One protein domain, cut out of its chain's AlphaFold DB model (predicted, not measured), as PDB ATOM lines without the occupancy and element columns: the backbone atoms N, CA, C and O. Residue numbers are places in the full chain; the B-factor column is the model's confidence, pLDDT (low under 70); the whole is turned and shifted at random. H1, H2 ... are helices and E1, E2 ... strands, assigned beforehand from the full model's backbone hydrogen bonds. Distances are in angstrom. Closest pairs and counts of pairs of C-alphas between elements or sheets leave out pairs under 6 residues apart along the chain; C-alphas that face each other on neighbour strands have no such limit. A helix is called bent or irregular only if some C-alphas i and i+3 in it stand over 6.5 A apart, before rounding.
ATOM      1  N   ILE A  52     199.920 190.271 204.305       97.81
ATOM      2  CA  ILE A  52     199.385 191.078 205.405       97.81
ATOM      3  C   ILE A  52     199.158 190.187 206.629       97.81
ATOM      4  O   ILE A  52     198.388 189.234 206.544       97.81
ATOM      5  N   ASP A  53     199.774 190.536 207.766       98.19
ATOM      6  CA  ASP A  53     199.399 190.003 209.084       98.19
ATOM      7  C   ASP A  53     198.287 190.884 209.678       98.19
ATOM      8  O   ASP A  53     198.530 191.981 210.190       98.19
ATOM      9  N   VAL A  54     197.046 190.407 209.597       98.31
ATOM     10  CA  VAL A  54     195.856 191.101 210.102       98.31
ATOM     11  C   VAL A  54     195.955 191.348 211.609       98.31
ATOM     12  O   VAL A  54     195.484 192.379 212.088       98.31
ATOM     13  N   TYR A  55     196.605 190.468 212.377       98.25
ATOM     14  CA  TYR A  55     196.754 190.673 213.817       98.25
ATOM     15  C   TYR A  55     197.555 191.942 214.120       98.25
ATOM     16  O   TYR A  55     197.153 192.726 214.979       98.25
ATOM     17  N   GLU A  56     198.640 192.193 213.383       97.75
ATOM     18  CA  GLU A  56     199.476 193.386 213.575       97.75
ATOM     19  C   GLU A  56     198.703 194.685 213.322       97.75
ATOM     20  O   GLU A  56     198.945 195.681 214.007       97.75
ATOM     21  N   VAL A  57     197.734 194.658 212.400       96.94
ATOM     22  CA  VAL A  57     196.854 195.798 212.113       96.94
ATOM     23  C   VAL A  57     195.833 196.008 213.233       96.94
ATOM     24  O   VAL A  57     195.569 197.144 213.617       96.94
ATOM     25  N   LEU A  58     195.259 194.932 213.781       97.62
ATOM     26  CA  LEU A  58     194.126 195.030 214.710       97.62
ATOM     27  C   LEU A  58     194.521 195.073 216.197       97.62
ATOM     28  O   LEU A  58     193.741 195.559 217.018       97.62
ATOM     29  N   ARG A  59     195.705 194.570 216.580       95.06
ATOM     30  CA  ARG A  59     196.084 194.286 217.985       95.06
ATOM     31  C   ARG A  59     195.987 195.460 218.961       95.06
ATOM     32  O   ARG A  59     195.933 195.230 220.165       95.06
ATOM     33  N   GLY A  60     195.988 196.699 218.467       92.06
ATOM     34  CA  GLY A  60     195.861 197.903 219.291       92.06
ATOM     35  C   GLY A  60     194.451 198.144 219.843       92.06
ATOM     36  O   GLY A  60     194.294 198.936 220.771       92.06
ATOM     37  N   TYR A  61     193.425 197.476 219.305       94.44
ATOM     38  CA  TYR A  61     192.041 197.715 219.702       94.44
ATOM     39  C   TYR A  61     191.632 196.917 220.949       94.44
ATOM     40  O   TYR A  61     191.642 195.681 220.969       94.44
ATOM     41  N   GLU A  62     191.161 197.627 221.976       94.25
ATOM     42  CA  GLU A  62     190.570 197.052 223.184       94.25
ATOM     43  C   GLU A  62     189.214 197.701 223.491       94.25
ATOM     44  O   GLU A  62     188.985 198.874 223.193       94.25
ATOM     45  N   ARG A  63     188.304 196.955 224.129       92.06
ATOM     46  CA  ARG A  63     187.021 197.507 224.591       92.06
ATOM     47  C   ARG A  63     186.605 196.970 225.948       92.06
ATOM     48  O   ARG A  63     186.450 195.762 226.127       92.06
ATOM     49  N   GLU A  64     186.294 197.874 226.866       90.62
ATOM     50  CA  GLU A  64     185.670 197.533 228.142       90.62
ATOM     51  C   GLU A  64     184.146 197.366 228.027       90.62
ATOM     52  O   GLU A  64     183.466 198.020 227.233       90.62
ATOM     53  N   TYR A  65     183.586 196.463 228.829       86.88
ATOM     54  CA  TYR A  65     182.145 196.285 228.969       86.88
ATOM     55  C   TYR A  65     181.776 195.793 230.370       86.88
ATOM     56  O   TYR A  65     182.553 195.108 231.036       86.88
ATOM     57  N   GLU A  66     180.555 196.103 230.805       83.56
ATOM     58  CA  GLU A  66     180.021 195.592 232.067       83.56
ATOM     59  C   GLU A  66     179.406 194.198 231.888       83.56
ATOM     60  O   GLU A  66     178.482 193.993 231.097       83.56
ATOM     61  N   ASP A  67     179.891 193.226 232.663       77.88
ATOM     62  CA  ASP A  67     179.300 191.894 232.755       77.88
ATOM     63  C   ASP A  67     178.395 191.792 233.992       77.88
ATOM     64  O   ASP A  67     178.858 191.781 235.135       77.88
ATOM     65  N   GLY A  68     177.082 191.717 233.753       66.06
ATOM     66  CA  GLY A  68     176.049 191.599 234.786       66.06
ATOM     67  C   GLY A  68     175.701 190.162 235.193       66.06
ATOM     68  O   GLY A  68     174.756 189.963 235.953       66.06
ATOM     69  N   ARG A  69     176.405 189.140 234.683       65.50
ATOM     70  CA  ARG A  69     176.074 187.719 234.937       65.50
ATOM     71  C   ARG A  69     176.578 187.182 236.290       65.50
ATOM     72  O   ARG A  69     176.354 186.012 236.594       65.50
ATOM     73  N   GLY A  70     177.242 188.005 237.106       57.53
ATOM     74  CA  GLY A  70     177.751 187.637 238.435       57.53
ATOM     75  C   GLY A  70     176.747 187.872 239.573       57.53
ATOM     76  O   GLY A  70     175.999 188.843 239.582       57.53
ATOM     77  N   THR A  71     176.761 187.016 240.599       52.66
ATOM     78  CA  THR A  71     175.875 187.081 241.783       52.66
ATOM     79  C   THR A  71     176.204 188.206 242.787       52.66
ATOM     80  O   THR A  71     175.687 188.186 243.904       52.66
ATOM     81  N   GLY A  72     177.032 189.198 242.422       55.47
ATOM     82  CA  GLY A  72     177.583 190.198 243.353       55.47
ATOM     83  C   GLY A  72     177.823 191.619 242.815       55.47
ATOM     84  O   GLY A  72     178.544 192.365 243.469       55.47
ATOM     85  N   GLY A  73     177.241 192.006 241.672       64.94
ATOM     86  CA  GLY A  73     177.428 193.331 241.044       64.94
ATOM     87  C   GLY A  73     177.948 193.245 239.602       64.94
ATOM     88  O   GLY A  73     178.250 192.149 239.129       64.94
ATOM     89  N   SER A  74     178.032 194.382 238.899       71.38
ATOM     90  CA  SER A  74     178.664 194.462 237.573       71.38
ATOM     91  C   SER A  74     180.187 194.379 237.711       71.38
ATOM     92  O   SER A  74     180.780 195.006 238.587       71.38
ATOM     93  N   THR A  75     180.828 193.563 236.875       80.56
ATOM     94  CA  THR A  75     182.296 193.508 236.768       80.56
ATOM     95  C   THR A  75     182.700 194.055 235.407       80.56
ATOM     96  O   THR A  75     182.136 193.630 234.399       80.56
ATOM     97  N   VAL A  76     183.663 194.976 235.366       85.94
ATOM     98  CA  VAL A  76     184.221 195.477 234.104       85.94
ATOM     99  C   VAL A  76     185.154 194.413 233.529       85.94
ATOM    100  O   VAL A  76     186.022 193.892 234.231       85.94
ATOM    101  N   LYS A  77     184.937 194.049 232.267       88.69
ATOM    102  CA  LYS A  77     185.771 193.118 231.502       88.69
ATOM    103  C   LYS A  77     186.261 193.795 230.233       88.69
ATOM    104  O   LYS A  77     185.529 194.579 229.638       88.69
ATOM    105  N   THR A  78     187.446 193.409 229.779       93.12
ATOM    106  CA  THR A  78     188.057 193.938 228.555       93.12
ATOM    107  C   THR A  78     188.053 192.868 227.473       93.12
ATOM    108  O   THR A  78     188.479 191.739 227.715       93.12
ATOM    109  N   LYS A  79     187.546 193.211 226.290       94.25
ATOM    110  CA  LYS A  79     187.739 192.446 225.061       94.25
ATOM    111  C   LYS A  79     188.960 192.973 224.318       94.25
ATOM    112  O   LYS A  79     189.182 194.183 224.307       94.25
ATOM    113  N   ARG A  80     189.706 192.073 223.685       96.94
ATOM    114  CA  ARG A  80     190.915 192.381 222.908       96.94
ATOM    115  C   ARG A  80     190.946 191.567 221.627       96.94
ATOM    116  O   ARG A  80     190.184 190.606 221.482       96.94
ATOM    117  N   VAL A  81     191.835 191.957 220.730       97.88
ATOM    118  CA  VAL A  81     192.204 191.151 219.570       97.88
ATOM    119  C   VAL A  81     193.181 190.062 220.011       97.88
ATOM    120  O   VAL A  81     194.172 190.335 220.689       97.88
ATOM    121  N   TYR A  82     192.889 188.831 219.616       97.81
ATOM    122  CA  TYR A  82     193.731 187.657 219.818       97.81
ATOM    123  C   TYR A  82     193.944 186.965 218.476       97.81
ATOM    124  O   TYR A  82     193.160 187.158 217.544       97.81
ATOM    125  N   ALA A  83     195.002 186.171 218.386       97.69
ATOM    126  CA  ALA A  83     195.309 185.398 217.199       97.69
ATOM    127  C   ALA A  83     196.002 184.085 217.564       97.69
ATOM    128  O   ALA A  83     196.661 183.992 218.604       97.69
ATOM    129  N   ASP A  84     195.874 183.108 216.678       96.06
ATOM    130  CA  ASP A  84     196.727 181.926 216.611       96.06
ATOM    131  C   ASP A  84     197.584 181.985 215.331       96.06
ATOM    132  O   ASP A  84     197.859 183.073 214.812       96.06
ATOM    133  N   ASP A  85     198.079 180.843 214.854       96.38
ATOM    134  CA  ASP A  85     198.913 180.779 213.649       96.38
ATOM    135  C   ASP A  85     198.112 181.026 212.350       96.38
ATOM    136  O   ASP A  85     198.703 181.389 211.335       96.38
ATOM    137  N   GLU A  86     196.784 180.860 212.359       96.38
ATOM    138  CA  GLU A  86     195.937 180.884 211.156       96.38
ATOM    139  C   GLU A  86     194.891 182.012 211.174       96.38
ATOM    140  O   GLU A  86     194.576 182.586 210.131       96.38
ATOM    141  N   SER A  87     194.365 182.360 212.348       97.56
ATOM    142  CA  SER A  87     193.154 183.163 212.521       97.56
ATOM    143  C   SER A  87     193.302 184.275 213.560       97.56
ATOM    144  O   SER A  87     194.042 184.167 214.538       97.56
ATOM    145  N   VAL A  88     192.520 185.339 213.378       98.56
ATOM    146  CA  VAL A  88     192.372 186.475 214.300       98.56
ATOM    147  C   VAL A  88     190.920 186.576 214.760       98.56
ATOM    148  O   VAL A  88     190.004 186.489 213.945       98.56
ATOM    149  N   TRP A  89     190.686 186.807 216.054       98.31
ATOM    150  CA  TRP A  89     189.351 187.050 216.614       98.31
ATOM    151  C   TRP A  89     189.342 188.191 217.630       98.31
ATOM    152  O   TRP A  89     190.361 188.564 218.207       98.31
ATOM    153  N   PHE A  90     188.150 188.735 217.889       97.12
ATOM    154  CA  PHE A  90     187.944 189.786 218.884       97.12
ATOM    155  C   PHE A  90     187.055 189.304 220.035       97.12
ATOM    156  O   PHE A  90     185.908 188.896 219.840       97.12
ATOM    157  N   GLY A  91     187.559 189.378 221.268       95.06
ATOM    158  CA  GLY A  91     186.829 188.894 222.436       95.06
ATOM    159  C   GLY A  91     187.733 188.565 223.611       95.06
ATOM    160  O   GLY A  91     188.420 189.440 224.127       95.06
ATOM    161  N   HIS A  92     187.678 187.313 224.063       93.88
ATOM    162  CA  HIS A  92     188.552 186.765 225.102       93.88
ATOM    163  C   HIS A  92     189.468 185.706 224.486       93.88
ATOM    164  O   HIS A  92     189.100 185.087 223.493       93.88
ATOM    165  N   GLU A  93     190.627 185.462 225.094       92.19
ATOM    166  CA  GLU A  93     191.640 184.527 224.575       92.19
ATOM    167  C   GLU A  93     191.057 183.137 224.263       92.19
ATOM    168  O   GLU A  93     191.122 182.667 223.139       92.19
ATOM    169  N   HIS A  94     190.346 182.535 225.218       90.69
ATOM    170  CA  HIS A  94     189.714 181.215 225.065       90.69
ATOM    171  C   HIS A  94     188.576 181.142 224.025       90.69
ATOM    172  O   HIS A  94     187.954 180.094 223.882       90.69
ATOM    173  N   TYR A  95     188.222 182.241 223.348       92.44
ATOM    174  CA  TYR A  95     187.199 182.201 222.298       92.44
ATOM    175  C   TYR A  95     187.705 181.527 221.019       92.44
ATOM    176  O   TYR A  95     186.870 181.009 220.282       92.44
ATOM    177  N   GLY A  96     189.020 181.474 220.783       87.00
ATOM    178  CA  GLY A  96     189.596 180.758 219.636       87.00
ATOM    179  C   GLY A  96     189.259 179.260 219.622       87.00
ATOM    180  O   GLY A  96     189.144 178.661 218.563       87.00
ATOM    181  N   ASP A  97     188.978 178.668 220.788       88.62
ATOM    182  CA  ASP A  97     188.600 177.253 220.918       88.62
ATOM    183  C   ASP A  97     187.114 176.966 220.590       88.62
ATOM    184  O   ASP A  97     186.656 175.828 220.731       88.62
ATOM    185  N   LEU A  98     186.315 177.985 220.246       91.88
ATOM    186  CA  LEU A  98     184.876 177.843 220.006       91.88
ATOM    187  C   LEU A  98     184.562 177.852 218.504       91.88
ATOM    188  O   LEU A  98     184.749 178.872 217.849       91.88
ATOM    189  N   ASP A  99     183.909 176.796 218.010       87.88
ATOM    190  CA  ASP A  99     183.444 176.684 216.610       87.88
ATOM    191  C   ASP A  99     182.482 177.810 216.170       87.88
ATOM    192  O   ASP A  99     182.193 177.973 214.992       87.88
ATOM    193  N   SER A 100     181.912 178.564 217.115       91.38
ATOM    194  CA  SER A 100     181.006 179.687 216.838       91.38
ATOM    195  C   SER A 100     181.702 181.047 216.775       91.38
ATOM    196  O   SER A 100     181.029 182.060 216.580       91.38
ATOM    197  N   THR A 101     182.999 181.114 217.073       95.94
ATOM    198  CA  THR A 101     183.729 182.382 217.096       95.94
ATOM    199  C   THR A 101     183.988 182.838 215.674       95.94
ATOM    200  O   THR A 101     184.562 182.104 214.876       95.94
ATOM    201  N   VAL A 102     183.569 184.068 215.380       97.69
ATOM    202  CA  VAL A 102     183.914 184.738 214.128       97.69
ATOM    203  C   VAL A 102     185.415 185.001 214.120       97.69
ATOM    204  O   VAL A 102     185.924 185.655 215.037       97.69
ATOM    205  N   THR A 103     186.086 184.519 213.084       98.31
ATOM    206  CA  THR A 103     187.515 184.720 212.850       98.31
ATOM    207  C   THR A 103     187.738 185.347 211.477       98.31
ATOM    208  O   THR A 103     186.865 185.312 210.610       98.31
ATOM    209  N   VAL A 104     188.907 185.950 211.287       98.50
ATOM    210  CA  VAL A 104     189.422 186.374 209.981       98.50
ATOM    211  C   VAL A 104     190.798 185.756 209.779       98.50
ATOM    212  O   VAL A 104     191.555 185.631 210.744       98.50
ATOM    213  N   GLN A 105     191.121 185.375 208.546       98.38
ATOM    214  CA  GLN A 105     192.444 184.878 208.180       98.38
ATOM    215  C   GLN A 105     193.536 185.849 208.645       98.38
ATOM    216  O   GLN A 105     193.459 187.055 208.401       98.38
ATOM    217  N   ARG A 106     194.554 185.326 209.333       98.12
ATOM    218  CA  ARG A 106     195.644 186.135 209.881       98.12
ATOM    219  C   ARG A 106     196.631 186.566 208.810       98.12
ATOM    220  O   ARG A 106     196.883 187.756 208.675       98.12
ATOM    221  N   HIS A 107     197.182 185.601 208.085       98.44
ATOM    222  CA  HIS A 107     198.206 185.814 207.068       98.44
ATOM    223  C   HIS A 107     197.562 185.745 205.682       98.44
ATOM    224  O   HIS A 107     197.156 184.670 205.234       98.44
ATOM    225  N   ILE A 108     197.427 186.896 205.022       98.44
ATOM    226  CA  ILE A 108     196.810 187.009 203.695       98.44
ATOM    227  C   ILE A 108     197.909 187.217 202.653       98.44
ATOM    228  O   ILE A 108     198.528 188.281 202.617       98.44
ATOM    229  N   ASP A 109     198.126 186.214 201.799       97.94
ATOM    230  CA  ASP A 109     199.027 186.299 200.643       97.94
ATOM    231  C   ASP A 109     198.440 187.257 199.599       97.94
ATOM    232  O   ASP A 109     197.378 186.999 199.023       97.94
ATOM    233  N   LEU A 110     199.138 188.361 199.343       97.69
ATOM    234  CA  LEU A 110     198.690 189.405 198.425       97.69
ATOM    235  C   LEU A 110     198.705 188.949 196.962       97.69
ATOM    236  O   LEU A 110     197.916 189.454 196.172       97.69
ATOM    237  N   ALA A 111     199.519 187.952 196.605       95.75
ATOM    238  CA  ALA A 111     199.529 187.380 195.258       95.75
ATOM    239  C   ALA A 111     198.369 186.393 195.012       95.75
ATOM    240  O   ALA A 111     198.218 185.867 193.903       95.75
ATOM    241  N   SER A 112     197.566 186.108 196.040       97.81
ATOM    242  CA  SER A 112     196.430 185.194 195.974       97.81
ATOM    243  C   SER A 112     195.104 185.926 195.729       97.81
ATOM    244  O   SER A 112     194.992 187.147 195.835       97.81
ATOM    245  N   GLU A 113     194.051 185.156 195.454       98.00
ATOM    246  CA  GLU A 113     192.694 185.702 195.377       98.00
ATOM    247  C   GLU A 113     192.189 186.201 196.747       98.00
ATOM    248  O   GLU A 113     191.321 187.066 196.787       98.00
ATOM    249  N   ASP A 114     192.752 185.723 197.865       98.38
ATOM    250  CA  ASP A 114     192.453 186.251 199.207       98.38
ATOM    251  C   ASP A 114     192.988 187.689 199.333       98.38
ATOM    252  O   ASP A 114     192.302 188.583 199.832       98.38
ATOM    253  N   GLY A 115     194.186 187.940 198.794       98.31
ATOM    254  CA  GLY A 115     194.773 189.274 198.677       98.31
ATOM    255  C   GLY A 115     193.926 190.213 197.821       98.31
ATOM    256  O   GLY A 115     193.619 191.332 198.232       98.31
ATOM    257  N   ALA A 116     193.479 189.740 196.656       98.50
ATOM    258  CA  ALA A 116     192.588 190.511 195.791       98.50
ATOM    259  C   ALA A 116     191.231 190.804 196.464       98.50
ATOM    260  O   ALA A 116     190.739 191.931 196.376       98.50
ATOM    261  N   ALA A 117     190.657 189.835 197.185       98.62
ATOM    262  CA  ALA A 117     189.426 189.999 197.962       98.62
ATOM    263  C   ALA A 117     189.580 191.049 199.076       98.62
ATOM    264  O   ALA A 117     188.728 191.928 199.216       98.62
ATOM    265  N   LEU A 118     190.697 191.024 199.813       98.69
ATOM    266  CA  LEU A 118     191.023 192.037 200.821       98.69
ATOM    267  C   LEU A 118     191.057 193.443 200.206       98.69
ATOM    268  O   LEU A 118     190.460 194.380 200.742       98.69
ATOM    269  N   VAL A 119     191.738 193.585 199.068       98.69
ATOM    270  CA  VAL A 119     191.866 194.859 198.352       98.69
ATOM    271  C   VAL A 119     190.506 195.370 197.872       98.69
ATOM    272  O   VAL A 119     190.214 196.551 198.063       98.69
ATOM    273  N   ARG A 120     189.649 194.506 197.309       98.56
ATOM    274  CA  ARG A 120     188.291 194.885 196.880       98.56
ATOM    275  C   ARG A 120     187.416 195.307 198.056       98.56
ATOM    276  O   ARG A 120     186.799 196.366 197.992       98.56
ATOM    277  N   LEU A 121     187.411 194.549 199.154       98.25
ATOM    278  CA  LEU A 121     186.637 194.888 200.354       98.25
ATOM    279  C   LEU A 121     187.022 196.250 200.929       98.25
ATOM    280  O   LEU A 121     186.148 197.050 201.259       98.25
ATOM    281  N   LEU A 122     188.321 196.529 201.048       98.25
ATOM    282  CA  LEU A 122     188.793 197.804 201.582       98.25
ATOM    283  C   LEU A 122     188.583 198.953 200.590       98.25
ATOM    284  O   LEU A 122     188.146 200.023 201.006       98.25
ATOM    285  N   GLY A 123     188.817 198.726 199.294       97.62
ATOM    286  CA  GLY A 123     188.531 199.702 198.239       97.62
ATOM    287  C   GLY A 123     187.053 200.092 198.190       97.62
ATOM    288  O   GLY A 123     186.744 201.263 198.000       97.62
ATOM    289  N   ALA A 124     186.152 199.139 198.442       97.31
ATOM    290  CA  ALA A 124     184.712 199.359 198.528       97.31
ATOM    291  C   ALA A 124     184.284 200.023 199.846       97.31
ATOM    292  O   ALA A 124     183.409 200.887 199.859       97.31
ATOM    293  N   TYR A 125     184.900 199.645 200.968       97.50
ATOM    294  CA  TYR A 125     184.572 200.210 202.276       97.50
ATOM    295  C   TYR A 125     185.008 201.675 202.422       97.50
ATOM    296  O   TYR A 125     184.321 202.451 203.074       97.50
ATOM    297  N   VAL A 126     186.138 202.089 201.848       96.81
ATOM    298  CA  VAL A 126     186.618 203.476 201.987       96.81
ATOM    299  C   VAL A 126     185.583 204.535 201.536       96.81
ATOM    300  O   VAL A 126     185.400 205.501 202.285       96.81
ATOM    301  N   PRO A 127     184.909 204.399 200.376       93.44
ATOM    302  CA  PRO A 127     183.857 205.320 199.943       93.44
ATOM    303  C   PRO A 127     182.483 204.984 200.544       93.44
ATOM    304  O   PRO A 127     181.804 205.879 201.038       93.44
ATOM    305  N   GLU A 128     182.095 203.705 200.566       92.31
ATOM    306  CA  GLU A 128     180.704 203.283 200.825       92.31
ATOM    307  C   GLU A 128     180.479 202.644 202.205       92.31
ATOM    308  O   GLU A 128     179.396 202.146 202.543       92.31
ATOM    309  N   GLY A 129     181.534 202.589 203.010       92.25
ATOM    310  CA  GLY A 129     181.588 201.830 204.241       92.25
ATOM    311  C   GLY A 129     181.129 202.583 205.482       92.25
ATOM    312  O   GLY A 129     181.287 203.792 205.651       92.25
ATOM    313  N   SER A 130     180.606 201.819 206.433       92.25
ATOM    314  CA  SER A 130     180.342 202.280 207.789       92.25
ATOM    315  C   SER A 130     180.623 201.159 208.776       92.25
ATOM    316  O   SER A 130     180.017 200.092 208.685       92.25
ATOM    317  N   ALA A 131     181.527 201.400 209.724       93.12
ATOM    318  CA  ALA A 131     181.720 200.554 210.894       93.12
ATOM    319  C   ALA A 131     180.970 201.138 212.098       93.12
ATOM    320  O   ALA A 131     181.007 202.347 212.333       93.12
ATOM    321  N   SER A 132     180.344 200.274 212.889       91.06
ATOM    322  CA  SER A 132     179.689 200.583 214.159       91.06
ATOM    323  C   SER A 132     180.484 199.944 215.293       91.06
ATOM    324  O   SER A 132     180.495 198.720 215.432       91.06
ATOM    325  N   THR A 133     181.135 200.767 216.107       87.25
ATOM    326  CA  THR A 133     181.917 200.379 217.296       87.25
ATOM    327  C   THR A 133     181.408 201.160 218.511       87.25
ATOM    328  O   THR A 133     180.384 201.837 218.420       87.25
ATOM    329  N   VAL A 134     182.064 201.063 219.671       85.25
ATOM    330  CA  VAL A 134     181.601 201.761 220.888       85.25
ATOM    331  C   VAL A 134     181.603 203.284 220.730       85.25
ATOM    332  O   VAL A 134     180.813 203.976 221.357       85.25
ATOM    333  N   GLU A 135     182.449 203.802 219.843       82.00
ATOM    334  CA  GLU A 135     182.561 205.223 219.530       82.00
ATOM    335  C   GLU A 135     181.379 205.757 218.706       82.00
ATOM    336  O   GLU A 135     181.181 206.969 218.636       82.00
ATOM    337  N   THR A 136     180.598 204.877 218.069       83.50
ATOM    338  CA  THR A 136     179.538 205.259 217.119       83.50
ATOM    339  C   THR A 136     178.188 204.582 217.369       83.50
ATOM    340  O   THR A 136     177.196 204.991 216.763       83.50
ATOM    341  N   ALA A 137     178.105 203.579 218.252       82.69
ATOM    342  CA  ALA A 137     176.873 202.837 218.524       82.69
ATOM    343  C   ALA A 137     176.767 202.289 219.963       82.69
ATOM    344  O   ALA A 137     177.711 201.726 220.512       82.69
ATOM    345  N   ASP A 138     175.549 202.304 220.520       74.50
ATOM    346  CA  ASP A 138     175.228 201.856 221.891       74.50
ATOM    347  C   ASP A 138     175.046 200.324 222.050       74.50
ATOM    348  O   ASP A 138     174.332 199.855 222.940       74.50
ATOM    349  N   GLY A 139     175.670 199.507 221.186       75.38
ATOM    350  CA  GLY A 139     175.758 198.050 221.400       75.38
ATOM    351  C   GLY A 139     175.418 197.131 220.223       75.38
ATOM    352  O   GLY A 139     175.502 195.913 220.377       75.38
ATOM    353  N   LYS A 140     175.057 197.664 219.050       85.44
ATOM    354  CA  LYS A 140     175.044 196.884 217.799       85.44
ATOM    355  C   LYS A 140     176.325 197.164 217.028       85.44
ATOM    356  O   LYS A 140     176.436 198.211 216.399       85.44
ATOM    357  N   PHE A 141     177.260 196.223 217.082       92.88
ATOM    358  CA  PHE A 141     178.528 196.330 216.371       92.88
ATOM    359  C   PHE A 141     178.484 195.550 215.065       92.88
ATOM    360  O   PHE A 141     177.846 194.501 214.975       92.88
ATOM    361  N   GLY A 142     179.127 196.101 214.050       95.19
ATOM    362  CA  GLY A 142     179.139 195.547 212.706       95.19
ATOM    363  C   GLY A 142     179.767 196.509 211.719       95.19
ATOM    364  O   GLY A 142     180.042 197.659 212.054       95.19
ATOM    365  N   ALA A 143     179.949 196.047 210.494       96.44
ATOM    366  CA  ALA A 143     180.291 196.892 209.367       96.44
ATOM    367  C   ALA A 143     179.244 196.753 208.268       96.44
ATOM    368  O   ALA A 143     178.461 195.800 208.230       96.44
ATOM    369  N   SER A 144     179.221 197.722 207.368       95.81
ATOM    370  CA  SER A 144     178.378 197.655 206.191       95.81
ATOM    371  C   SER A 144     178.949 198.436 205.031       95.81
ATOM    372  O   SER A 144     179.609 199.440 205.272       95.81
ATOM    373  N   ILE A 145     178.632 197.999 203.817       95.56
ATOM    374  CA  ILE A 145     178.964 198.670 202.558       95.56
ATOM    375  C   ILE A 145     177.645 198.872 201.810       95.56
ATOM    376  O   ILE A 145     176.853 197.929 201.718       95.56
ATOM    377  N   ALA A 146     177.361 200.093 201.366       92.69
ATOM    378  CA  ALA A 146     176.135 200.418 200.643       92.69
ATOM    379  C   ALA A 146     176.425 200.575 199.150       92.69
ATOM    380  O   ALA A 146     177.323 201.310 198.789       92.69
ATOM    381  N   GLU A 147     175.680 199.893 198.282       89.50
ATOM    382  CA  GLU A 147     175.790 200.138 196.844       89.50
ATOM    383  C   GLU A 147     174.542 199.677 196.077       89.50
ATOM    384  O   GLU A 147     173.865 198.716 196.441       89.50
ATOM    385  N   SER A 148     174.212 200.379 194.997       88.38
ATOM    386  CA  SER A 148     173.089 200.090 194.101       88.38
ATOM    387  C   SER A 148     173.319 198.904 193.143       88.38
ATOM    388  O   SER A 148     172.363 198.208 192.777       88.38
ATOM    389  N   ARG A 149     174.564 198.630 192.726       90.75
ATOM    390  CA  ARG A 149     174.905 197.506 191.834       90.75
ATOM    391  C   ARG A 149     174.917 196.172 192.584       90.75
ATOM    392  O   ARG A 149     175.850 195.848 193.310       90.75
ATOM    393  N   ARG A 150     173.901 195.345 192.324       91.38
ATOM    394  CA  ARG A 150     173.754 194.008 192.922       91.38
ATOM    395  C   ARG A 150     174.939 193.070 192.671       91.38
ATOM    396  O   ARG A 150     175.428 192.481 193.619       91.38
ATOM    397  N   GLU A 151     175.405 192.936 191.432       93.25
ATOM    398  CA  GLU A 151     176.523 192.020 191.129       93.25
ATOM    399  C   GLU A 151     177.809 192.432 191.865       93.25
ATOM    400  O   GLU A 151     178.571 191.585 192.316       93.25
ATOM    401  N   TRP A 152     178.013 193.741 192.043       93.94
ATOM    402  CA  TRP A 152     179.155 194.289 192.770       93.94
ATOM    403  C   TRP A 152     179.083 193.952 194.263       93.94
ATOM    404  O   TRP A 152     180.053 193.475 194.840       93.94
ATOM    405  N   ILE A 153     177.911 194.126 194.885       94.44
ATOM    406  CA  ILE A 153     177.740 193.846 196.313       94.44
ATOM    407  C   ILE A 153     177.733 192.339 196.632       94.44
ATOM    408  O   ILE A 153     178.198 191.947 197.698       94.44
ATOM    409  N   GLU A 154     177.249 191.500 195.709       96.31
ATOM    410  CA  GLU A 154     177.317 190.030 195.803       96.31
ATOM    411  C   GLU A 154     178.771 189.537 195.709       96.31
ATOM    412  O   GLU A 154     179.178 188.692 196.500       96.31
ATOM    413  N   GLN A 155     179.596 190.135 194.840       97.19
ATOM    414  CA  GLN A 155     181.035 189.845 194.804       97.19
ATOM    415  C   GLN A 155     181.732 190.190 196.132       97.19
ATOM    416  O   GLN A 155     182.580 189.430 196.593       97.19
ATOM    417  N   LEU A 156     181.370 191.309 196.769       97.69
ATOM    418  CA  LEU A 156     181.929 191.681 198.075       97.69
ATOM    419  C   LEU A 156     181.466 190.750 199.204       97.69
ATOM    420  O   LEU A 156     182.205 190.538 200.161       97.69
ATOM    421  N   GLU A 157     180.256 190.194 199.115       98.12
ATOM    422  CA  GLU A 157     179.783 189.167 200.049       98.12
ATOM    423  C   GLU A 157     180.621 187.883 199.930       98.12
ATOM    424  O   GLU A 157     181.072 187.349 200.946       98.12
ATOM    425  N   ASP A 158     180.906 187.438 198.702       98.19
ATOM    426  CA  ASP A 158     181.792 186.297 198.443       98.19
ATOM    427  C   ASP A 158     183.225 186.564 198.940       98.19
ATOM    428  O   ASP A 158     183.821 185.714 199.606       98.19
ATOM    429  N   ASP A 159     183.767 187.759 198.678       98.44
ATOM    430  CA  ASP A 159     185.085 188.189 199.161       98.44
ATOM    431  C   ASP A 159     185.148 188.218 200.694       98.44
ATOM    432  O   ASP A 159     186.146 187.822 201.297       98.44
ATOM    433  N   TYR A 160     184.070 188.652 201.348       98.56
ATOM    434  CA  TYR A 160     183.972 188.652 202.802       98.56
ATOM    435  C   TYR A 160     183.995 187.228 203.365       98.56
ATOM    436  O   TYR A 160     184.786 186.935 204.262       98.56
ATOM    437  N   HIS A 161     183.184 186.324 202.815       98.38
ATOM    438  CA  HIS A 161     183.148 184.920 203.237       98.38
ATOM    439  C   HIS A 161     184.422 184.141 202.908       98.38
ATOM    440  O   HIS A 161     184.663 183.085 203.489       98.38
ATOM    441  N   ARG A 162     185.243 184.654 201.992       97.75
ATOM    442  CA  ARG A 162     186.565 184.110 201.697       97.75
ATOM    443  C   ARG A 162     187.563 184.359 202.826       97.75
ATOM    444  O   ARG A 162     188.392 183.497 203.084       97.75
ATOM    445  N   LEU A 163     187.478 185.520 203.477       98.25
ATOM    446  CA  LEU A 163     188.418 185.931 204.525       98.25
ATOM    447  C   LEU A 163     187.912 185.643 205.940       98.25
ATOM    448  O   LEU A 163     188.723 185.462 206.847       98.25
ATOM    449  N   PHE A 164     186.594 185.656 206.144       98.31
ATOM    450  CA  PHE A 164     185.967 185.504 207.453       98.31
ATOM    451  C   PHE A 164     185.299 184.140 207.605       98.31
ATOM    452  O   PHE A 164     184.421 183.772 206.822       98.31
ATOM    453  N   GLU A 165     185.626 183.436 208.687       96.75
ATOM    454  CA  GLU A 165     184.973 182.182 209.056       96.75
ATOM    455  C   GLU A 165     183.954 182.392 210.180       96.75
ATOM    456  O   GLU A 165     184.038 183.325 210.984       96.75
ATOM    457  N   ASN A 166     182.945 181.515 210.219       95.31
ATOM    458  CA  ASN A 166     181.830 181.552 211.176       95.31
ATOM    459  C   ASN A 166     181.073 182.892 211.217       95.31
ATOM    460  O   ASN A 166     180.368 183.188 212.185       95.31
ATOM    461  N   ALA A 167     181.203 183.698 210.164       94.50
ATOM    462  CA  ALA A 167     180.575 184.998 210.039       94.50
ATOM    463  C   ALA A 167     179.375 184.941 209.093       94.50
ATOM    464  O   ALA A 167     179.441 184.335 208.027       94.50
ATOM    465  N   GLU A 168     178.296 185.628 209.460       93.06
ATOM    466  CA  GLU A 168     177.148 185.845 208.580       93.06
ATOM    467  C   GLU A 168     177.215 187.256 207.986       93.06
ATOM    468  O   GLU A 168     177.410 188.240 208.713       93.06
ATOM    469  N   ALA A 169     177.028 187.345 206.671       95.38
ATOM    470  CA  ALA A 169     176.753 188.584 205.964       95.38
ATOM    471  C   ALA A 169     175.346 188.523 205.354       95.38
ATOM    472  O   ALA A 169     174.760 187.450 205.198       95.38
ATOM    473  N   SER A 170     174.750 189.686 205.104       94.56
ATOM    474  CA  SER A 170     173.448 189.750 204.441       94.56
ATOM    475  C   SER A 170     173.320 190.995 203.584       94.56
ATOM    476  O   SER A 170     173.645 192.097 204.024       94.56
ATOM    477  N   ILE A 171     172.785 190.825 202.379       94.56
ATOM    478  CA  ILE A 171     172.436 191.930 201.488       94.56
ATOM    479  C   ILE A 171     170.976 192.313 201.727       94.56
ATOM    480  O   ILE A 171     170.053 191.544 201.441       94.56
ATOM    481  N   ILE A 172     170.753 193.527 202.223       91.50
ATOM    482  CA  ILE A 172     169.413 194.081 202.453       91.50
ATOM    483  C   ILE A 172     169.173 195.315 201.583       91.50
ATOM    484  O   ILE A 172     170.116 195.983 201.176       91.50
ATOM    485  N   ALA A 173     167.912 195.656 201.318       85.06
ATOM    486  CA  ALA A 173     167.586 196.979 200.785       85.06
ATOM    487  C   ALA A 173     167.798 198.038 201.881       85.06
ATOM    488  O   ALA A 173     167.421 197.815 203.036       85.06
ATOM    489  N   SER A 174     168.408 199.171 201.524       70.06
ATOM    490  CA  SER A 174     168.698 200.272 202.454       70.06
ATOM    491  C   SER A 174     167.414 200.897 203.022       70.06
ATOM    492  O   SER A 174     167.384 201.296 204.188       70.06
ATOM    493  N   ASP A 175     166.325 200.895 202.240       59.72
ATOM    494  CA  ASP A 175     164.989 201.292 202.685       59.72
ATOM    495  C   ASP A 175     163.888 200.400 202.072       59.72
ATOM    496  O   ASP A 175     164.065 199.731 201.057       59.72
ATOM    497  N   SER A 176     162.729 200.380 202.728       48.28
ATOM    498  CA  SER A 176     161.515 199.646 202.334       48.28
ATOM    499  C   SER A 176     160.542 200.487 201.495       48.28
ATOM    500  O   SER A 176     159.413 200.059 201.246       48.28
ATOM    501  N   ARG A 177     160.943 201.709 201.117       49.47
ATOM    502  CA  ARG A 177     160.145 202.666 200.344       49.47
ATOM    503  C   ARG A 177     160.795 202.883 198.981       49.47
ATOM    504  O   ARG A 177     161.942 203.297 198.926       49.47
ATOM    505  N   ASP A 178     160.026 202.668 197.916       46.09
ATOM    506  CA  ASP A 178     160.493 202.727 196.520       46.09
ATOM    507  C   ASP A 178     160.880 204.146 196.033       46.09
ATOM    508  O   ASP A 178     161.375 204.301 194.924       46.09
ATOM    509  N   GLU A 179     160.641 205.204 196.821       49.44
ATOM    510  CA  GLU A 179     160.837 206.601 196.403       49.44
ATOM    511  C   GLU A 179     161.385 207.480 197.540       49.44
ATOM    512  O   GLU A 179     160.804 207.551 198.631       49.44
ATOM    513  N   ARG A 180     162.471 208.216 197.262       51.66
ATOM    514  CA  ARG A 180     163.059 209.218 198.163       51.66
ATOM    515  C   ARG A 180     162.917 210.611 197.555       51.66
ATOM    516  O   ARG A 180     163.330 210.830 196.422       51.66
ATOM    517  N   ALA A 181     162.335 211.550 198.301       52.75
ATOM    518  CA  ALA A 181     162.196 212.945 197.885       52.75
ATOM    519  C   ALA A 181     163.327 213.791 198.491       52.75
ATOM    520  O   ALA A 181     163.414 213.936 199.710       52.75
ATOM    521  N   LEU A 182     164.198 214.330 197.641       51.94
ATOM    522  CA  LEU A 182     165.184 215.350 197.992       51.94
ATOM    523  C   LEU A 182     164.542 216.723 197.824       51.94
ATOM    524  O   LEU A 182     164.297 217.138 196.694       51.94
ATOM    525  N   GLU A 183     164.287 217.420 198.928       48.94
ATOM    526  CA  GLU A 183     163.911 218.834 198.898       48.94
ATOM    527  C   GLU A 183     165.173 219.700 198.804       48.94
ATOM    528  O   GLU A 183     166.079 219.579 199.629       48.94
ATOM    529  N   TYR A 184     165.248 220.565 197.796       56.75
ATOM    530  CA  TYR A 184     166.322 221.542 197.636       56.75
ATOM    531  C   TYR A 184     165.742 222.923 197.327       56.75
ATOM    532  O   TYR A 184     164.733 223.066 196.635       56.75
ATOM    533  N   GLU A 185     166.375 223.967 197.858       48.47
ATOM    534  CA  GLU A 185     165.976 225.344 197.574       48.47
ATOM    535  C   GLU A 185     166.569 225.823 196.247       48.47
ATOM    536  O   GLU A 185     167.768 225.711 195.994       48.47
ATOM    537  N   THR A 186     165.709 226.390 195.405       62.59
ATOM    538  CA  THR A 186     166.083 227.133 194.197       62.59
ATOM    539  C   THR A 186     165.806 228.622 194.406       62.59
ATOM    540  O   THR A 186     165.047 228.997 195.302       62.59
ATOM    541  N   GLU A 187     166.334 229.496 193.540       55.47
ATOM    542  CA  GLU A 187     165.991 230.934 193.546       55.47
ATOM    543  C   GLU A 187     164.473 231.200 193.392       55.47
ATOM    544  O   GLU A 187     163.989 232.287 193.706       55.47
ATOM    545  N   SER A 188     163.709 230.198 192.942       56.41
ATOM    546  CA  SER A 188     162.250 230.207 192.769       56.41
ATOM    547  C   SER A 188     161.450 229.551 193.909       56.41
ATOM    548  O   SER A 188     160.218 229.559 193.849       56.41
ATOM    549  N   GLY A 189     162.105 229.021 194.949       55.34
ATOM    550  CA  GLY A 189     161.483 228.330 196.088       55.34
ATOM    551  C   GLY A 189     161.969 226.886 196.274       55.34
ATOM    552  O   GLY A 189     162.810 226.401 195.517       55.34
ATOM    553  N   ALA A 190     161.447 226.202 197.297       48.91
ATOM    554  CA  ALA A 190     161.757 224.796 197.567       48.91
ATOM    555  C   ALA A 190     161.141 223.883 196.490       48.91
ATOM    556  O   ALA A 190     159.925 223.881 196.292       48.91
ATOM    557  N   GLU A 191     161.985 223.112 195.806       62.78
ATOM    558  CA  GLU A 191     161.597 222.041 194.886       62.78
ATOM    559  C   GLU A 191     161.918 220.678 195.505       62.78
ATOM    560  O   GLU A 191     162.791 220.571 196.363       62.78
ATOM    561  N   SER A 192     161.226 219.623 195.067       54.50
ATOM    562  CA  SER A 192     161.512 218.247 195.479       54.50
ATOM    563  C   SER A 192     161.780 217.359 194.266       54.50
ATOM    564  O   SER A 192     160.922 217.266 193.385       54.50
ATOM    565  N   ALA A 193     162.916 216.663 194.238       51.19
ATOM    566  CA  ALA A 193     163.192 215.605 193.269       51.19
ATOM    567  C   ALA A 193     162.974 214.234 193.911       51.19
ATOM    568  O   ALA A 193     163.592 213.917 194.926       51.19
ATOM    569  N   THR A 194     162.110 213.418 193.310       49.50
ATOM    570  CA  THR A 194     161.904 212.028 193.724       49.50
ATOM    571  C   THR A 194     162.802 211.104 192.907       49.50
ATOM    572  O   THR A 194     162.799 211.193 191.679       49.50
ATOM    573  N   TYR A 195     163.550 210.216 193.559       57.12
ATOM    574  CA  TYR A 195     164.323 209.168 192.891       57.12
ATOM    575  C   TYR A 195     164.047 207.787 193.498       57.12
ATOM    576  O   TYR A 195     163.666 207.676 194.665       57.12
ATOM    577  N   ASP A 196     164.209 206.751 192.672       55.19
ATOM    578  CA  ASP A 196     164.063 205.336 193.032       55.19
ATOM    579  C   ASP A 196     165.342 204.887 193.763       55.19
ATOM    580  O   ASP A 196     166.402 204.751 193.144       55.19
ATOM    581  N   ASP A 197     165.273 204.761 195.092       63.59
ATOM    582  CA  ASP A 197     166.412 204.387 195.938       63.59
ATOM    583  C   ASP A 197     166.561 202.858 195.961       63.59
ATOM    584  O   ASP A 197     166.009 202.155 196.806       63.59
ATOM    585  N   ARG A 198     167.317 202.335 194.990       72.19
ATOM    586  CA  ARG A 198     167.634 200.901 194.869       72.19
ATOM    587  C   ARG A 198     168.885 200.489 195.640       72.19
ATOM    588  O   ARG A 198     169.434 199.420 195.371       72.19
ATOM    589  N   THR A 199     169.362 201.329 196.555       85.06
ATOM    590  CA  THR A 199     170.602 201.078 197.289       85.06
ATOM    591  C   THR A 199     170.478 199.799 198.110       85.06
ATOM    592  O   THR A 199     169.573 199.648 198.939       85.06
ATOM    593  N   LEU A 200     171.393 198.861 197.881       90.81
ATOM    594  CA  LEU A 200     171.558 197.671 198.700       90.81
ATOM    595  C   LEU A 200     172.601 197.948 199.778       90.81
ATOM    596  O   LEU A 200     173.398 198.877 199.683       90.81
ATOM    597  N   LYS A 201     172.589 197.141 200.830       93.06
ATOM    598  CA  LYS A 201     173.525 197.239 201.938       93.06
ATOM    599  C   LYS A 201     173.984 195.848 202.335       93.06
ATOM    600  O   LYS A 201     173.176 195.061 202.827       93.06
ATOM    601  N   LEU A 202     175.270 195.573 202.150       96.38
ATOM    602  CA  LEU A 202     175.943 194.411 202.715       96.38
ATOM    603  C   LEU A 202     176.138 194.679 204.199       96.38
ATOM    604  O   LEU A 202     176.791 195.653 204.567       96.38
ATOM    605  N   GLN A 203     175.544 193.861 205.056       96.31
ATOM    606  CA  GLN A 203     175.660 193.967 206.504       96.31
ATOM    607  C   GLN A 203     176.477 192.809 207.060       96.31
ATOM    608  O   GLN A 203     176.081 191.655 206.935       96.31
ATOM    609  N   MET A 204     177.565 193.145 207.746       97.06
ATOM    610  CA  MET A 204     178.463 192.228 208.445       97.06
ATOM    611  C   MET A 204     178.330 192.507 209.946       97.06
ATOM    612  O   MET A 204     179.101 193.266 210.537       97.06
ATOM    613  N   MET A 205     177.267 191.981 210.561       95.25
ATOM    614  CA  MET A 205     176.810 192.385 211.903       95.25
ATOM    615  C   MET A 205     177.526 191.644 213.039       95.25
ATOM    616  O   MET A 205     176.893 191.041 213.908       95.25
ATOM    617  N   ASN A 206     178.855 191.698 213.040       94.88
ATOM    618  CA  ASN A 206     179.683 191.196 214.126       94.88
ATOM    619  C   ASN A 206     180.781 192.203 214.499       94.88
ATOM    620  O   ASN A 206     181.175 193.071 213.721       94.88
ATOM    621  N   GLU A 207     181.266 192.093 215.731       95.25
ATOM    622  CA  GLU A 207     182.201 193.064 216.296       95.25
ATOM    623  C   GLU A 207     183.590 193.002 215.645       95.25
ATOM    624  O   GLU A 207     184.219 194.045 215.495       95.25
ATOM    625  N   LEU A 208     184.038 191.820 215.199       97.31
ATOM    626  CA  LEU A 208     185.324 191.675 214.517       97.31
ATOM    627  C   LEU A 208     185.339 192.447 213.193       97.31
ATOM    628  O   LEU A 208     186.297 193.170 212.945       97.31
ATOM    629  N   SER A 209     184.275 192.384 212.386       97.88
ATOM    630  CA  SER A 209     184.180 193.165 211.145       97.88
ATOM    631  C   SER A 209     184.229 194.670 211.404       97.88
ATOM    632  O   SER A 209     184.891 195.399 210.672       97.88
ATOM    633  N   ALA A 210     183.568 195.152 212.459       96.38
ATOM    634  CA  ALA A 210     183.613 196.569 212.814       96.38
ATOM    635  C   ALA A 210     185.039 197.033 213.149       96.38
ATOM    636  O   ALA A 210     185.475 198.077 212.665       96.38
ATOM    637  N   VAL A 211     185.761 196.241 213.950       97.12
ATOM    638  CA  VAL A 211     187.164 196.500 214.306       97.12
ATOM    639  C   VAL A 211     188.048 196.430 213.066       97.12
ATOM    640  O   VAL A 211     188.813 197.355 212.824       97.12
ATOM    641  N   PHE A 212     187.880 195.392 212.246       98.25
ATOM    642  CA  PHE A 212     188.637 195.178 211.018       98.25
ATOM    643  C   PHE A 212     188.614 196.414 210.114       98.25
ATOM    644  O   PHE A 212     189.648 197.029 209.864       98.25
ATOM    645  N   PHE A 213     187.430 196.851 209.682       97.69
ATOM    646  CA  PHE A 213     187.339 197.976 208.756       97.69
ATOM    647  C   PHE A 213     187.757 199.314 209.389       97.69
ATOM    648  O   PHE A 213     188.387 200.137 208.722       97.69
ATOM    649  N   ARG A 214     187.474 199.526 210.684       95.44
ATOM    650  CA  ARG A 214     187.912 200.722 211.428       95.44
ATOM    651  C   ARG A 214     189.438 200.831 211.483       95.44
ATOM    652  O   ARG A 214     189.979 201.916 211.266       95.44
ATOM    653  N   GLU A 215     190.129 199.738 211.783       96.62
ATOM    654  CA  GLU A 215     191.591 199.731 211.918       96.62
ATOM    655  C   GLU A 215     192.306 199.796 210.563       96.62
ATOM    656  O   GLU A 215     193.322 200.478 210.440       96.62
ATOM    657  N   PHE A 216     191.756 199.190 209.507       97.31
ATOM    658  CA  PHE A 216     192.341 199.311 208.168       97.31
ATOM    659  C   PHE A 216     192.102 200.686 207.533       97.31
ATOM    660  O   PHE A 216     193.040 201.322 207.054       97.31
ATOM    661  N   ALA A 217     190.851 201.144 207.514       96.56
ATOM    662  CA  ALA A 217     190.406 202.236 206.645       96.56
ATOM    663  C   ALA A 217     189.748 203.400 207.398       96.56
ATOM    664  O   ALA A 217     189.377 204.398 206.783       96.56
ATOM    665  N   GLY A 218     189.609 203.303 208.720       94.44
ATOM    666  CA  GLY A 218     188.965 204.322 209.539       94.44
ATOM    667  C   GLY A 218     187.447 204.187 209.619       94.44
ATOM    668  O   GLY A 218     186.830 203.225 209.160       94.44
ATOM    669  N   GLN A 219     186.828 205.155 210.286       88.06
ATOM    670  CA  GLN A 219     185.405 205.135 210.611       88.06
ATOM    671  C   GLN A 219     184.853 206.556 210.562       88.06
ATOM    672  O   GLN A 219     185.500 207.477 211.049       88.06
ATOM    673  N   THR A 220     183.623 206.719 210.063       87.69
ATOM    674  CA  THR A 220     182.988 208.009 209.719       87.69
ATOM    675  C   THR A 220     183.597 208.670 208.482       87.69
ATOM    676  O   THR A 220     184.792 208.554 208.234       87.69
ATOM    677  N   SER A 221     182.792 209.436 207.743       86.38
ATOM    678  CA  SER A 221     183.210 210.076 206.485       86.38
ATOM    679  C   SER A 221     184.399 211.039 206.617       86.38
ATOM    680  O   SER A 221     185.057 211.330 205.626       86.38
ATOM    681  N   HIS A 222     184.668 211.549 207.825       89.56
ATOM    682  CA  HIS A 222     185.737 212.517 208.093       89.56
ATOM    683  C   HIS A 222     187.056 211.862 208.521       89.56
ATOM    684  O   HIS A 222     188.070 212.551 208.579       89.56
ATOM    685  N   ARG A 223     187.047 210.564 208.860       91.31
ATOM    686  CA  ARG A 223     188.240 209.822 209.308       91.31
ATOM    687  C   ARG A 223     188.494 208.559 208.487       91.31
ATOM    688  O   ARG A 223     189.231 207.683 208.933       91.31
ATOM    689  N   THR A 224     187.849 208.426 207.331       94.69
ATOM    690  CA  THR A 224     188.227 207.413 206.345       94.69
ATOM    691  C   THR A 224     189.596 207.743 205.762       94.69
ATOM    692  O   THR A 224     189.948 208.915 205.622       94.69
TER     693      THR A 224
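What this domain is: This is residues 52 to 224 of the 620 residues of a protein of Halarchaeum acidiphilum MH1-52-1 (UniProt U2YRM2). Two four-stranded sheets stand at an offset and share helix H5, which packs on both: a curled sheet of E1 to E4, and a twisted sheet of E6, E7, E11 and E8 with H3, H4 and H5 over one face. From this body the hairpin of E9 and E10 makes a long arm, whose tip, residues 185 to 190, sticks out, while E1 and E2 make a second long hairpin far from it. The printed part has 173 residues, with five named helices and eleven named strands in the order H1 E1 E2 E3 H2 E4 E5 H3 E6 E7 H4 E8 E9 E10 E11 H5; the class is mixed, and each sheet is antiparallel, in the orders E1 E2 E3 E4, E6 E7 E11 E8 and E9 E10. The whole is flat, 63 by 50 by 27 A, and only just loose, close to compact, with a radius of gyration of the C-alphas of 19.0 A.

How they stand to each other: Begin with H1, residues 54 to 58, then E1, residues 62 to 67, E2, 75 to 83, and E3, 87 to 91. These strands form a meander, each the antiparallel neighbour of the one before; look at N 65 and O 77, 2.8 A, and N 82 and O 89, 2.9 A. E4, residues 103 to 105, pairs with E3 at N 88 and O 104, 2.8 A. The sheet is curled, the way across it turning by 152 degrees. H1 is on it at a height of 8.1 A. H2, residues 93 to 97, is on it too, and is only just irregular: C-alphas 93 and 96 are 6.54 A apart. E4 runs on into E5, residues 107 to 109, at 39 degrees; E5 pairs with no named strand. Next find H3, residues 113 to 128, E6, 129 to 132, E7, 142 to 147, H4, 150 to 163, and E8, 170 to 173. E11, residues 200 to 204, lies between E7 and E8, and E7, H4, E8 is a split strand-helix-strand unit with a right-handed crossover. Read N 130 and O 144, 2.8 A, N 145 and O 202, 3.1 A, and N 172 and O 201, 2.9 A. H3 stands up from this sheet at 76 degrees; H4 runs along E11, at 2 degrees on the local plane. H3, with residues 114 to 121 alone, touches H4 at a steep tilt of 54 degrees, opposite ways, closest at the C-alphas of Ala 117 and Asp 159, 4.9 A. H5, residues 207 to 217, is on the same face as H3 and H4, two layers in all, helices over a sheet; its height is 7.4 A. It is also on the first sheet, on the opposite face from H2, with the C-alphas of Phe 90 and Leu 208 closest to E3 at 5.4 A. E9, residues 180 to 186, and E10, 189 to 195, form a hairpin, with N 184 and O 191 2.8 A apart; both are apart from H5. In H1, H4 and H5 every O i to N i+4 pair is within hydrogen-bond range; H3 has 11 of 12, and H2 has 0 of 1, with 1 of 2 O i to N i+3 pairs.

Where its parts are: Find C-alpha 54 at (195.856, 191.101, 210.102), where H1 begins. E2 runs 24.9 A from C-alpha 75 at (182.296, 193.508, 236.768). Further on, H3 spans 22.0 A, H4 20.4 A, E9 18.6 A and E10 19.6 A. H5, 15.6 A, ends at C-alpha 217, (190.406, 202.236, 206.645).

The domain as a whole: The two C-alphas farthest apart, those of Thr 71 and Ser 188, are 66.7 A apart. The printed part has no cut, and no link is long. Mean pLDDT of the printed part is 87.0; residues 68 to 73 and 175 to 197 are under 70.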